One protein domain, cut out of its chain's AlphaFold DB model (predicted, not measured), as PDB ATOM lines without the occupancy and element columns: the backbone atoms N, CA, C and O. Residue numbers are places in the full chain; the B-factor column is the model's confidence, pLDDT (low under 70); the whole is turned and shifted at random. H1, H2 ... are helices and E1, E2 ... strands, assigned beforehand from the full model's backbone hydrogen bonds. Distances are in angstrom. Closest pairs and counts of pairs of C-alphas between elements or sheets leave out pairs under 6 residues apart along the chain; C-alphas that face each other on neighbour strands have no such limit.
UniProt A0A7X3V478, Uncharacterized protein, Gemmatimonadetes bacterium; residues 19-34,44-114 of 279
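Overview. This is residues 19 to 34 and 44 to 114 of the 279 residues of an uncharacterized protein of Gemmatimonadetes bacterium (UniProt A0A7X3V478). Little regular structure is formed: a two-stranded hairpin, E1 and E2, runs into a mass of loops at its link end, residues 54 to 65 and 86 to 114, and the short helices H1 and H2 lie near E1. Residues 19 to 34 make a long outlying stretch. The 87 printed residues hold E1, E2, H1 and H2 in that order, class mixed, with 22 residues in named elements. The whole is compact, radius of gyration of the C-alphas 13.1 A, spanning 39 by 27 by 21 A.

Along the chain. E1, residues 47 to 53, is 19.0 A long from C-alpha 47 at (-20.729, -20.958, -49.141). E2, residues 66 to 72, is 18.9 A. H1 is residues 74 to 77, 5.9 A; H2, residues 82 to 85, 5.6 A, ends at C-alpha 85 (-25.910, -24.643, -30.816).

Arrangement. E1 and E2 are antiparallel at 148 degrees; N 50 and O 69 are 2.9 A apart, within hydrogen-bond range. The closest C-alphas of E1 and H1, Trp 48 and Gly 76, are 5.1 A apart. H1 and H2 are apart, and both are too short for an O i to N i+4 pair; in each, the one O i to N i+3 pair is within range.

Size, cuts and confidence. Residues 35 to 43 are not printed; C-alphas 34 and 44 are 16.4 A apart across this cut. The link E1 to E2 is long. Mean pLDDT of the printed part is 70.9, with 28 residues under 70, among them residues 19 to 34.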
ATOM      1  N   VAL A  19     -23.432 -14.343 -27.909       45.59
ATOM      2  CA  VAL A  19     -22.779 -13.882 -29.129       45.59
ATOM      3  C   VAL A  19     -21.855 -12.769 -28.664       45.59
ATOM      4  O   VAL A  19     -22.322 -11.701 -28.253       45.59
ATOM      5  N   ALA A  20     -20.551 -13.030 -28.640       43.31
ATOM      6  CA  ALA A  20     -19.599 -11.952 -28.518       43.31
ATOM      7  C   ALA A  20     -19.884 -11.040 -29.714       43.31
ATOM      8  O   ALA A  20     -19.637 -11.402 -30.860       43.31
ATOM      9  N   LEU A  21     -20.474  -9.870 -29.458       38.81
ATOM     10  CA  LEU A  21     -20.545  -8.777 -30.422       38.81
ATOM     11  C   LEU A  21     -19.119  -8.234 -30.607       38.81
ATOM     12  O   LEU A  21     -18.832  -7.074 -30.322       38.81
ATOM     13  N   SER A  22     -18.187  -9.081 -31.037       38.59
ATOM     14  CA  SER A  22     -16.973  -8.625 -31.680       38.59
ATOM     15  C   SER A  22     -17.421  -8.093 -33.032       38.59
ATOM     16  O   SER A  22     -17.873  -8.853 -33.892       38.59
ATOM     17  N   ALA A  23     -17.383  -6.767 -33.164       36.81
ATOM     18  CA  ALA A  23     -17.588  -6.050 -34.412       36.81
ATOM     19  C   ALA A  23     -16.972  -6.839 -35.577       36.81
ATOM     20  O   ALA A  23     -15.827  -7.275 -35.482       36.81
ATOM     21  N   GLY A  24     -17.785  -7.066 -36.611       34.44
ATOM     22  CA  GLY A  24     -17.572  -8.056 -37.661       34.44
ATOM     23  C   GLY A  24     -16.117  -8.249 -38.069       34.44
ATOM     24  O   GLY A  24     -15.553  -7.435 -38.793       34.44
ATOM     25  N   VAL A  25     -15.554  -9.384 -37.670       37.28
ATOM     26  CA  VAL A  25     -14.418  -9.964 -38.373       37.28
ATOM     27  C   VAL A  25     -14.981 -11.127 -39.172       37.28
ATOM     28  O   VAL A  25     -15.019 -12.266 -38.719       37.28
ATOM     29  N   VAL A  26     -15.481 -10.820 -40.369       36.91
ATOM     30  CA  VAL A  26     -15.689 -11.839 -41.400       36.91
ATOM     31  C   VAL A  26     -14.291 -12.276 -41.826       36.91
ATOM     32  O   VAL A  26     -13.700 -11.699 -42.738       36.91
ATOM     33  N   ILE A  27     -13.715 -13.246 -41.115       40.41
ATOM     34  CA  ILE A  27     -12.517 -13.930 -41.597       40.41
ATOM     35  C   ILE A  27     -13.000 -14.843 -42.717       40.41
ATOM     36  O   ILE A  27     -13.518 -15.933 -42.476       40.41
ATOM     37  N   VAL A  28     -12.876 -14.368 -43.955       39.91
ATOM     38  CA  VAL A  28     -12.951 -15.238 -45.125       39.91
ATOM     39  C   VAL A  28     -11.697 -16.104 -45.073       39.91
ATOM     40  O   VAL A  28     -10.621 -15.673 -45.488       39.91
ATOM     41  N   PHE A  29     -11.810 -17.314 -44.526       40.94
ATOM     42  CA  PHE A  29     -10.786 -18.333 -44.724       40.94
ATOM     43  C   PHE A  29     -10.888 -18.778 -46.182       40.94
ATOM     44  O   PHE A  29     -11.641 -19.685 -46.537       40.94
ATOM     45  N   VAL A  30     -10.159 -18.082 -47.055       39.66
ATOM     46  CA  VAL A  30      -9.915 -18.572 -48.406       39.66
ATOM     47  C   VAL A  30      -9.044 -19.809 -48.230       39.66
ATOM     48  O   VAL A  30      -7.858 -19.701 -47.922       39.66
ATOM     49  N   ALA A  31      -9.625 -20.994 -48.397       41.75
ATOM     50  CA  ALA A  31      -8.868 -22.212 -48.643       41.75
ATOM     51  C   ALA A  31      -8.199 -22.080 -50.027       41.75
ATOM     52  O   ALA A  31      -8.627 -22.680 -51.004       41.75
ATOM     53  N   ALA A  32      -7.196 -21.203 -50.124       36.53
ATOM     54  CA  ALA A  32      -6.463 -20.884 -51.349       36.53
ATOM     55  C   ALA A  32      -5.366 -21.908 -51.665       36.53
ATOM     56  O   ALA A  32      -4.619 -21.738 -52.619       36.53
ATOM     57  N   ILE A  33      -5.241 -22.968 -50.875       42.06
ATOM     58  CA  ILE A  33      -4.190 -23.961 -51.041       42.06
ATOM     59  C   ILE A  33      -4.903 -25.289 -51.212       42.06
ATOM     60  O   ILE A  33      -5.322 -25.866 -50.216       42.06
ATOM     61  N   LEU A  34      -5.154 -25.658 -52.473       38.97
ATOM     62  CA  LEU A  34      -5.279 -27.030 -53.006       38.97
ATOM     63  C   LEU A  34      -5.890 -27.089 -54.423       38.97
ATOM     64  O   LEU A  34      -6.091 -28.177 -54.942       38.97
ATOM     65  N   PRO A  44     -20.572 -21.100 -58.640       65.44
ATOM     66  CA  PRO A  44     -19.687 -20.727 -57.547       65.44
ATOM     67  C   PRO A  44     -19.758 -21.781 -56.434       65.44
ATOM     68  O   PRO A  44     -20.851 -22.290 -56.152       65.44
ATOM     69  N   PRO A  45     -18.621 -22.120 -55.798       66.25
ATOM     70  CA  PRO A  45     -18.600 -23.128 -54.750       66.25
ATOM     71  C   PRO A  45     -19.583 -22.738 -53.636       66.25
ATOM     72  O   PRO A  45     -19.688 -21.554 -53.290       66.25
ATOM     73  N   PRO A  46     -20.321 -23.709 -53.064       73.25
ATOM     74  CA  PRO A  46     -21.294 -23.420 -52.022       73.25
ATOM     75  C   PRO A  46     -20.597 -22.735 -50.845       73.25
ATOM     76  O   PRO A  46     -19.496 -23.118 -50.453       73.25
ATOM     77  N   THR A  47     -21.231 -21.699 -50.302       79.00
ATOM     78  CA  THR A  47     -20.729 -20.958 -49.141       79.00
ATOM     79  C   THR A  47     -21.588 -21.289 -47.933       79.00
ATOM     80  O   THR A  47     -22.814 -21.200 -47.998       79.00
ATOM     81  N   TRP A  48     -20.944 -21.633 -46.826       79.12
ATOM     82  CA  TRP A  48     -21.592 -22.002 -45.575       79.12
ATOM     83  C   TRP A  48     -21.244 -20.995 -44.494       79.12
ATOM     84  O   TRP A  48     -20.113 -20.521 -44.418       79.12
ATOM     85  N   VAL A  49     -22.220 -20.676 -43.650       83.44
ATOM     86  CA  VAL A  49     -22.049 -19.806 -42.487       83.44
ATOM     87  C   VAL A  49     -22.003 -20.699 -41.254       83.44
ATOM     88  O   VAL A  49     -23.008 -21.315 -40.899       83.44
ATOM     89  N   VAL A  50     -20.826 -20.798 -40.646       84.62
ATOM     90  CA  VAL A  50     -20.508 -21.817 -39.641       84.62
ATOM     91  C   VAL A  50     -19.919 -21.180 -38.388       84.62
ATOM     92  O   VAL A  50     -19.582 -19.993 -38.365       84.62
ATOM     93  N   VAL A  51     -19.811 -21.973 -37.333       86.19
ATOM     94  CA  VAL A  51     -19.353 -21.548 -36.013       86.19
ATOM     95  C   VAL A  51     -17.873 -21.877 -35.833       86.19
ATOM     96  O   VAL A  51     -17.432 -22.994 -36.105       86.19
ATOM     97  N   ALA A  52     -17.118 -20.910 -35.319       80.44
ATOM     98  CA  ALA A  52     -15.776 -21.106 -34.787       80.44
ATOM     99  C   ALA A  52     -15.754 -20.740 -33.298       80.44
ATOM    100  O   ALA A  52     -16.177 -19.641 -32.928       80.44
ATOM    101  N   ALA A  53     -15.249 -21.625 -32.444       79.50
ATOM    102  CA  ALA A  53     -15.099 -21.355 -31.019       79.50
ATOM    103  C   ALA A  53     -14.148 -20.165 -30.808       79.50
ATOM    104  O   ALA A  53     -13.041 -20.143 -31.341       79.50
ATOM    105  N   SER A  54     -14.566 -19.144 -30.061       77.69
ATOM    106  CA  SER A  54     -13.716 -17.986 -29.722       77.69
ATOM    107  C   SER A  54     -13.036 -18.137 -28.364       77.69
ATOM    108  O   SER A  54     -12.109 -17.396 -28.052       77.69
ATOM    109  N   GLU A  55     -13.478 -19.114 -27.584       82.62
ATOM    110  CA  GLU A  55     -12.883 -19.544 -26.327       82.62
ATOM    111  C   GLU A  55     -12.934 -21.069 -26.239       82.62
ATOM    112  O   GLU A  55     -13.588 -21.718 -27.054       82.62
ATOM    113  N   ASP A  56     -12.244 -21.638 -25.257       79.06
ATOM    114  CA  ASP A  56     -12.298 -23.074 -25.014       79.06
ATOM    115  C   ASP A  56     -13.690 -23.484 -24.530       79.06
ATOM    116  O   ASP A  56     -14.171 -22.991 -23.506       79.06
ATOM    117  N   TRP A  57     -14.319 -24.427 -25.225       85.69
ATOM    118  CA  TRP A  57     -15.567 -25.035 -24.785       85.69
ATOM    119  C   TRP A  57     -15.300 -26.364 -24.108       85.69
ATOM    120  O   TRP A  57     -14.530 -27.196 -24.597       85.69
ATOM    121  N   ARG A  58     -15.962 -26.563 -22.974       82.69
ATOM    122  CA  ARG A  58     -15.905 -27.813 -22.231       82.69
ATOM    123  C   ARG A  58     -16.975 -28.770 -22.722       82.69
ATOM    124  O   ARG A  58     -18.085 -28.362 -23.054       82.69
ATOM    125  N   ALA A  59     -16.623 -30.047 -22.718       82.81
ATOM    126  CA  ALA A  59     -17.559 -31.104 -23.025       82.81
ATOM    127  C   ALA A  59     -18.678 -31.156 -21.965       82.81
ATOM    128  O   ALA A  59     -18.413 -31.027 -20.768       82.81
ATOM    129  N   GLY A  60     -19.925 -31.321 -22.401       81.19
ATOM    130  CA  GLY A  60     -21.120 -31.354 -21.554       81.19
ATOM    131  C   GLY A  60     -21.574 -29.998 -21.004       81.19
ATOM    132  O   GLY A  60     -22.619 -29.927 -20.359       81.19
ATOM    133  N   GLU A  61     -20.830 -28.917 -21.244       86.81
ATOM    134  CA  GLU A  61     -21.223 -27.564 -20.845       86.81
ATOM    135  C   GLU A  61     -21.854 -26.812 -22.029       86.81
ATOM    136  O   GLU A  61     -21.568 -27.118 -23.185       86.81
ATOM    137  N   PRO A  62     -22.720 -25.813 -21.792       87.88
ATOM    138  CA  PRO A  62     -23.240 -24.984 -22.872       87.88
ATOM    139  C   PRO A  62     -22.111 -24.350 -23.707       87.88
ATOM    140  O   PRO A  62     -21.117 -23.908 -23.122       87.88
ATOM    141  N   PRO A  63     -22.268 -24.243 -25.042       88.88
ATOM    142  CA  PRO A  63     -21.292 -23.576 -25.897       88.88
ATOM    143  C   PRO A  63     -20.934 -22.172 -25.392       88.88
ATOM    144  O   PRO A  63     -21.811 -21.369 -25.057       88.88
ATOM    145  N   GLY A  64     -19.634 -21.889 -25.345       88.44
ATOM    146  CA  GLY A  64     -19.094 -20.589 -24.955       88.44
ATOM    147  C   GLY A  64     -19.171 -19.549 -26.076       88.44
ATOM    148  O   GLY A  64     -19.896 -19.699 -27.061       88.44
ATOM    149  N   ALA A  65     -18.388 -18.481 -25.956       87.75
ATOM    150  CA  ALA A  65     -18.252 -17.469 -26.997       87.75
ATOM    151  C   ALA A  65     -17.790 -18.089 -28.332       87.75
ATOM    152  O   ALA A  65     -16.881 -18.924 -28.375       87.75
ATOM    153  N   PHE A  66     -18.392 -17.638 -29.433       88.94
ATOM    154  CA  PHE A  66     -18.030 -18.028 -30.794       88.94
ATOM    155  C   PHE A  66     -18.030 -16.850 -31.758       88.94
ATOM    156  O   PHE A  66     -18.658 -15.814 -31.529       88.94
ATOM    157  N   SER A  67     -17.364 -17.080 -32.882       82.75
ATOM    158  CA  SER A  67     -17.396 -16.259 -34.080       82.75
ATOM    159  C   SER A  67     -18.135 -16.999 -35.187       82.75
ATOM    160  O   SER A  67     -18.121 -18.227 -35.262       82.75
ATOM    161  N   VAL A  68     -18.778 -16.236 -36.064       85.56
ATOM    162  CA  VAL A  68     -19.412 -16.768 -37.268       85.56
ATOM    163  C   VAL A  68     -18.467 -16.550 -38.440       85.56
ATOM    164  O   VAL A  68     -18.034 -15.424 -38.684       85.56
ATOM    165  N   VAL A  69     -18.151 -17.621 -39.161       78.69
ATOM    166  CA  VAL A  69     -17.196 -17.602 -40.274       78.69
ATOM    167  C   VAL A  69     -17.818 -18.188 -41.533       78.69
ATOM    168  O   VAL A  69     -18.714 -19.030 -41.472       78.69
ATOM    169  N   SER A  70     -17.361 -17.717 -42.692       77.06
ATOM    170  CA  SER A  70     -17.797 -18.237 -43.986       77.06
ATOM    171  C   SER A  70     -16.785 -19.241 -44.517       77.06
ATOM    172  O   SER A  70     -15.606 -18.916 -44.655       77.06
ATOM    173  N   VAL A  71     -17.258 -20.442 -44.835       72.31
ATOM    174  CA  VAL A  71     -16.447 -21.528 -45.397       72.31
ATOM    175  C   VAL A  71     -16.941 -21.842 -46.802       72.31
ATOM    176  O   VAL A  71     -18.142 -21.992 -47.031       72.31
ATOM    177  N   LEU A  72     -16.009 -21.924 -47.748       71.56
ATOM    178  CA  LEU A  72     -16.284 -22.293 -49.133       71.56
ATOM    179  C   LEU A  72     -16.141 -23.802 -49.329       71.56
ATOM    180  O   LEU A  72     -15.259 -24.437 -48.752       71.56
ATOM    181  N   GLY A  73     -16.976 -24.352 -50.202       67.81
ATOM    182  CA  GLY A  73     -16.919 -25.748 -50.611       67.81
ATOM    183  C   GLY A  73     -17.821 -26.672 -49.785       67.81
ATOM    184  O   GLY A  73     -18.481 -26.246 -48.837       67.81
ATOM    185  N   PRO A  74     -17.891 -27.957 -50.158       59.41
ATOM    186  CA  PRO A  74     -18.808 -28.930 -49.553       59.41
ATOM    187  C   PRO A  74     -18.531 -29.180 -48.061       59.41
ATOM    188  O   PRO A  74     -19.440 -29.558 -47.328       59.41
ATOM    189  N   ALA A  75     -17.310 -28.888 -47.607       60.09
ATOM    190  CA  ALA A  75     -16.848 -29.013 -46.228       60.09
ATOM    191  C   ALA A  75     -17.736 -28.312 -45.188       60.09
ATOM    192  O   ALA A  75     -17.895 -28.784 -44.063       60.09
ATOM    193  N   GLY A  76     -18.343 -27.180 -45.555       66.62
ATOM    194  CA  GLY A  76     -19.178 -26.420 -44.631       66.62
ATOM    195  C   GLY A  76     -20.513 -27.088 -44.282       66.62
ATOM    196  O   GLY A  76     -21.134 -26.688 -43.303       66.62
ATOM    197  N   ALA A  77     -20.939 -28.122 -45.019       71.31
ATOM    198  CA  ALA A  77     -22.182 -28.847 -44.744       71.31
ATOM    199  C   ALA A  77     -22.142 -29.620 -43.414       71.31
ATOM    200  O   ALA A  77     -23.162 -29.716 -42.720       71.31
ATOM    201  N   SER A  78     -20.970 -30.151 -43.062       71.06
ATOM    202  CA  SER A  78     -20.735 -30.919 -41.832       71.06
ATOM    203  C   SER A  78     -20.427 -30.025 -40.629       71.06
ATOM    204  O   SER A  78     -20.449 -30.485 -39.491       71.06
ATOM    205  N   LEU A  79     -20.160 -28.738 -40.862       80.25
ATOM    206  CA  LEU A  79     -19.876 -27.782 -39.802       80.25
ATOM    207  C   LEU A  79     -21.161 -27.282 -39.139       80.25
ATOM    208  O   LEU A  79     -22.210 -27.151 -39.774       80.25
ATOM    209  N   ALA A  80     -21.062 -27.012 -37.843       82.94
ATOM    210  CA  ALA A  80     -22.154 -26.492 -37.050       82.94
ATOM    211  C   ALA A  80     -22.462 -25.051 -37.459       82.94
ATOM    212  O   ALA A  80     -21.583 -24.194 -37.587       82.94
ATOM    213  N   SER A  81     -23.744 -24.789 -37.646       88.88
ATOM    214  CA  SER A  81     -24.319 -23.460 -37.766       88.88
ATOM    215  C   SER A  81     -24.726 -22.939 -36.387       88.88
ATOM    216  O   SER A  81     -24.797 -23.679 -35.409       88.88
ATOM    217  N   VAL A  82     -25.070 -21.654 -36.304       87.62
ATOM    218  CA  VAL A  82     -25.582 -21.062 -35.055       87.62
ATOM    219  C   VAL A  82     -26.853 -21.772 -34.569       87.62
ATOM    220  O   VAL A  82     -27.078 -21.863 -33.367       87.62
ATOM    221  N   GLY A  83     -27.668 -22.296 -35.492       85.88
ATOM    222  CA  GLY A  83     -28.882 -23.038 -35.156       85.88
ATOM    223  C   GLY A  83     -28.608 -24.385 -34.487       85.88
ATOM    224  O   GLY A  83     -29.431 -24.839 -33.707       85.88
ATOM    225  N   ASP A  84     -27.448 -24.996 -34.735       87.12
ATOM    226  CA  ASP A  84     -27.092 -26.279 -34.124       87.12
ATOM    227  C   ASP A  84     -26.726 -26.122 -32.635       87.12
ATOM    228  O   ASP A  84     -26.865 -27.067 -31.867       87.12
ATOM    229  N   LEU A  85     -26.324 -24.920 -32.198       87.56
ATOM    230  CA  LEU A  85     -25.910 -24.643 -30.816       87.56
ATOM    231  C   LEU A  85     -27.073 -24.440 -29.831       87.56
ATOM    232  O   LEU A  85     -26.830 -24.397 -28.627       87.56
ATOM    233  N   SER A  86     -28.310 -24.231 -30.297       83.50
ATOM    234  CA  SER A  86     -29.410 -23.814 -29.409       83.50
ATOM    235  C   SER A  86     -29.826 -24.889 -28.409       83.50
ATOM    236  O   SER A  86     -30.220 -24.557 -27.293       83.50
ATOM    237  N   ASP A  87     -29.716 -26.154 -28.808       81.88
ATOM    238  CA  ASP A  87     -30.205 -27.308 -28.048       81.88
ATOM    239  C   ASP A  87     -29.146 -28.411 -27.926       81.88
ATOM    240  O   ASP A  87     -29.464 -29.548 -27.578       81.88
ATOM    241  N   GLN A  88     -27.886 -28.087 -28.228       87.06
ATOM    242  CA  GLN A  88     -26.782 -29.036 -28.197       87.06
ATOM    243  C   GLN A  88     -25.619 -28.499 -27.367       87.06
ATOM    244  O   GLN A  88     -25.365 -27.295 -27.306       87.06
ATOM    245  N   VAL A  89     -24.905 -29.420 -26.735       88.69
ATOM    246  CA  VAL A  89     -23.662 -29.161 -26.009       88.69
ATOM    247  C   VAL A  89     -22.508 -29.845 -26.733       88.69
ATOM    248  O   VAL A  89     -22.731 -30.845 -27.422       88.69
ATOM    249  N   PRO A  90     -21.269 -29.354 -26.588       84.38
ATOM    250  CA  PRO A  90     -20.106 -30.070 -27.068       84.38
ATOM    251  C   PRO A  90     -20.010 -31.429 -26.371       84.38
ATOM    252  O   PRO A  90     -20.069 -31.496 -25.147       84.38
ATOM    253  N   VAL A  91     -19.841 -32.516 -27.117       83.00
ATOM    254  CA  VAL A  91     -19.573 -33.853 -26.548       83.00
ATOM    255  C   VAL A  91     -18.080 -34.101 -26.318       83.00
ATOM    256  O   VAL A  91     -17.706 -35.088 -25.691       83.00
ATOM    257  N   VAL A  92     -17.241 -33.168 -26.775       75.75
ATOM    258  CA  VAL A  92     -15.781 -33.138 -26.629       75.75
ATOM    259  C   VAL A  92     -15.307 -31.724 -26.295       75.75
ATOM    260  O   VAL A  92     -16.052 -30.754 -26.462       75.75
ATOM    261  N   ARG A  93     -14.058 -31.580 -25.834       79.94
ATOM    262  CA  ARG A  93     -13.458 -30.257 -25.637       79.94
ATOM    263  C   ARG A  93     -13.203 -29.609 -26.996       79.94
ATOM    264  O   ARG A  93     -12.554 -30.197 -27.860       79.94
ATOM    265  N   VAL A  94     -13.641 -28.362 -27.157       78.88
ATOM    266  CA  VAL A  94     -13.405 -27.573 -28.375       78.88
ATOM    267  C   VAL A  94     -12.441 -26.432 -28.046       78.88
ATOM    268  O   VAL A  94     -12.832 -25.503 -27.344       78.88
ATOM    269  N   PRO A  95     -11.183 -26.473 -28.511       74.19
ATOM    270  CA  PRO A  95     -10.233 -25.390 -28.279       74.19
ATOM    271  C   PRO A  95     -10.644 -24.088 -28.975       74.19
ATOM    272  O   PRO A  95     -11.204 -24.116 -30.079       74.19
ATOM    273  N   ALA A  96     -10.275 -22.951 -28.389       75.69
ATOM    274  CA  ALA A  96     -10.414 -21.647 -29.028       75.69
ATOM    275  C   ALA A  96      -9.761 -21.626 -30.428       75.69
ATOM    276  O   ALA A  96      -8.663 -22.143 -30.635       75.69
ATOM    277  N   GLY A  97     -10.437 -21.011 -31.396       69.00
ATOM    278  CA  GLY A  97     -10.030 -20.940 -32.802       69.00
ATOM    279  C   GLY A  97     -10.468 -22.131 -33.662       69.00
ATOM    280  O   GLY A  97     -10.262 -22.100 -34.875       69.00
ATOM    281  N   SER A  98     -11.090 -23.159 -33.079       72.94
ATOM    282  CA  SER A  98     -11.533 -24.347 -33.820       72.94
ATOM    283  C   SER A  98     -12.850 -24.104 -34.555       72.94
ATOM    284  O   SER A  98     -13.784 -23.532 -33.993       72.94
ATOM    285  N   LEU A  99     -12.957 -24.597 -35.793       76.88
ATOM    286  CA  LEU A  99     -14.249 -24.750 -36.465       76.88
ATOM    287  C   LEU A  99     -15.044 -25.855 -35.772       76.88
ATOM    288  O   LEU A  99     -14.515 -26.940 -35.537       76.88
ATOM    289  N   VAL A 100     -16.306 -25.582 -35.468       79.31
ATOM    290  CA  VAL A 100     -17.176 -26.530 -34.772       79.31
ATOM    291  C   VAL A 100     -17.848 -27.422 -35.807       79.31
ATOM    292  O   VAL A 100     -18.528 -26.924 -36.702       79.31
ATOM    293  N   SER A 101     -17.665 -28.737 -35.702       82.88
ATOM    294  CA  SER A 101     -18.404 -29.717 -36.508       82.88
ATOM    295  C   SER A 101     -19.716 -30.098 -35.824       82.88
ATOM    296  O   SER A 101     -19.797 -30.097 -34.597       82.88
ATOM    297  N   LYS A 102     -20.742 -30.463 -36.598       81.56
ATOM    298  CA  LYS A 102     -21.996 -31.009 -36.052       81.56
ATOM    299  C   LYS A 102     -21.759 -32.284 -35.247       81.56
ATOM    300  O   LYS A 102     -22.455 -32.505 -34.271       81.56
ATOM    301  N   ALA A 103     -20.747 -33.073 -35.612       74.81
ATOM    302  CA  ALA A 103     -20.353 -34.264 -34.861       74.81
ATOM    303  C   ALA A 103     -19.792 -33.937 -33.463       74.81
ATOM    304  O   ALA A 103     -19.798 -34.789 -32.584       74.81
ATOM    305  N   MET A 104     -19.340 -32.695 -33.237       78.06
ATOM    306  CA  MET A 104     -18.883 -32.236 -31.920       78.06
ATOM    307  C   MET A 104     -20.034 -31.926 -30.978       78.06
ATOM    308  O   MET A 104     -19.784 -31.671 -29.805       78.06
ATOM    309  N   LEU A 105     -21.262 -31.865 -31.485       85.31
ATOM    310  CA  LEU A 105     -22.430 -31.424 -30.751       85.31
ATOM    311  C   LEU A 105     -23.367 -32.610 -30.527       85.31
ATOM    312  O   LEU A 105     -23.543 -33.473 -31.385       85.31
ATOM    313  N   GLY A 106     -23.962 -32.658 -29.344       85.00
ATOM    314  CA  GLY A 106     -24.932 -33.674 -28.974       85.00
ATOM    315  C   GLY A 106     -25.964 -33.111 -28.008       85.00
ATOM    316  O   GLY A 106     -25.829 -31.977 -27.541       85.00
ATOM    317  N   PRO A 107     -27.022 -33.873 -27.699       84.19
ATOM    318  CA  PRO A 107     -28.005 -33.427 -26.727       84.19
ATOM    319  C   PRO A 107     -27.354 -33.222 -25.340       84.19
ATOM    320  O   PRO A 107     -26.339 -33.851 -25.044       84.19
ATOM    321  N   PRO A 108     -27.905 -32.357 -24.468       77.50
ATOM    322  CA  PRO A 108     -27.304 -32.027 -23.167       77.50
ATOM    323  C   PRO A 108     -27.104 -33.223 -22.222       77.50
ATOM    324  O   PRO A 108     -26.304 -33.151 -21.294       77.50
ATOM    325  N   ASP A 109     -27.856 -34.300 -22.438       72.38
ATOM    326  CA  ASP A 109     -27.805 -35.574 -21.720       72.38
ATOM    327  C   ASP A 109     -27.039 -36.668 -22.480       72.38
ATOM    328  O   ASP A 109     -26.994 -37.816 -22.026       72.38
ATOM    329  N   ALA A 110     -26.421 -36.334 -23.619       63.09
ATOM    330  CA  ALA A 110     -25.505 -37.235 -24.298       63.09
ATOM    331  C   ALA A 110     -24.422 -37.678 -23.314       63.09
ATOM    332  O   ALA A 110     -23.859 -36.866 -22.579       63.09
ATOM    333  N   SER A 111     -24.114 -38.978 -23.321       50.38
ATOM    334  CA  SER A 111     -22.914 -39.477 -22.662       50.38
ATOM    335  C   SER A 111     -21.729 -38.775 -23.304       50.38
ATOM    336  O   SER A 111     -21.314 -39.131 -24.403       50.38
ATOM    337  N   VAL A 112     -21.213 -37.760 -22.620       53.88
ATOM    338  CA  VAL A 112     -19.959 -37.116 -22.973       53.88
ATOM    339  C   VAL A 112     -18.922 -38.236 -23.026       53.88
ATOM    340  O   VAL A 112     -18.821 -39.026 -22.080       53.88
ATOM    341  N   GLY A 113     -18.222 -38.365 -24.158       55.94
ATOM    342  CA  GLY A 113     -17.055 -39.240 -24.272       55.94
ATOM    343  C   GLY A 113     -15.970 -38.791 -23.290       55.94
ATOM    344  O   GLY A 113     -16.249 -38.083 -22.329       55.94
ATOM    345  N   ASN A 114     -14.706 -39.162 -23.482       56.56
ATOM    346  CA  ASN A 114     -13.661 -38.575 -22.636       56.56
ATOM    347  C   ASN A 114     -13.723 -37.028 -22.760       56.56
ATOM    348  O   ASN A 114     -13.444 -36.519 -23.844       56.56
TER     349      ASN A 114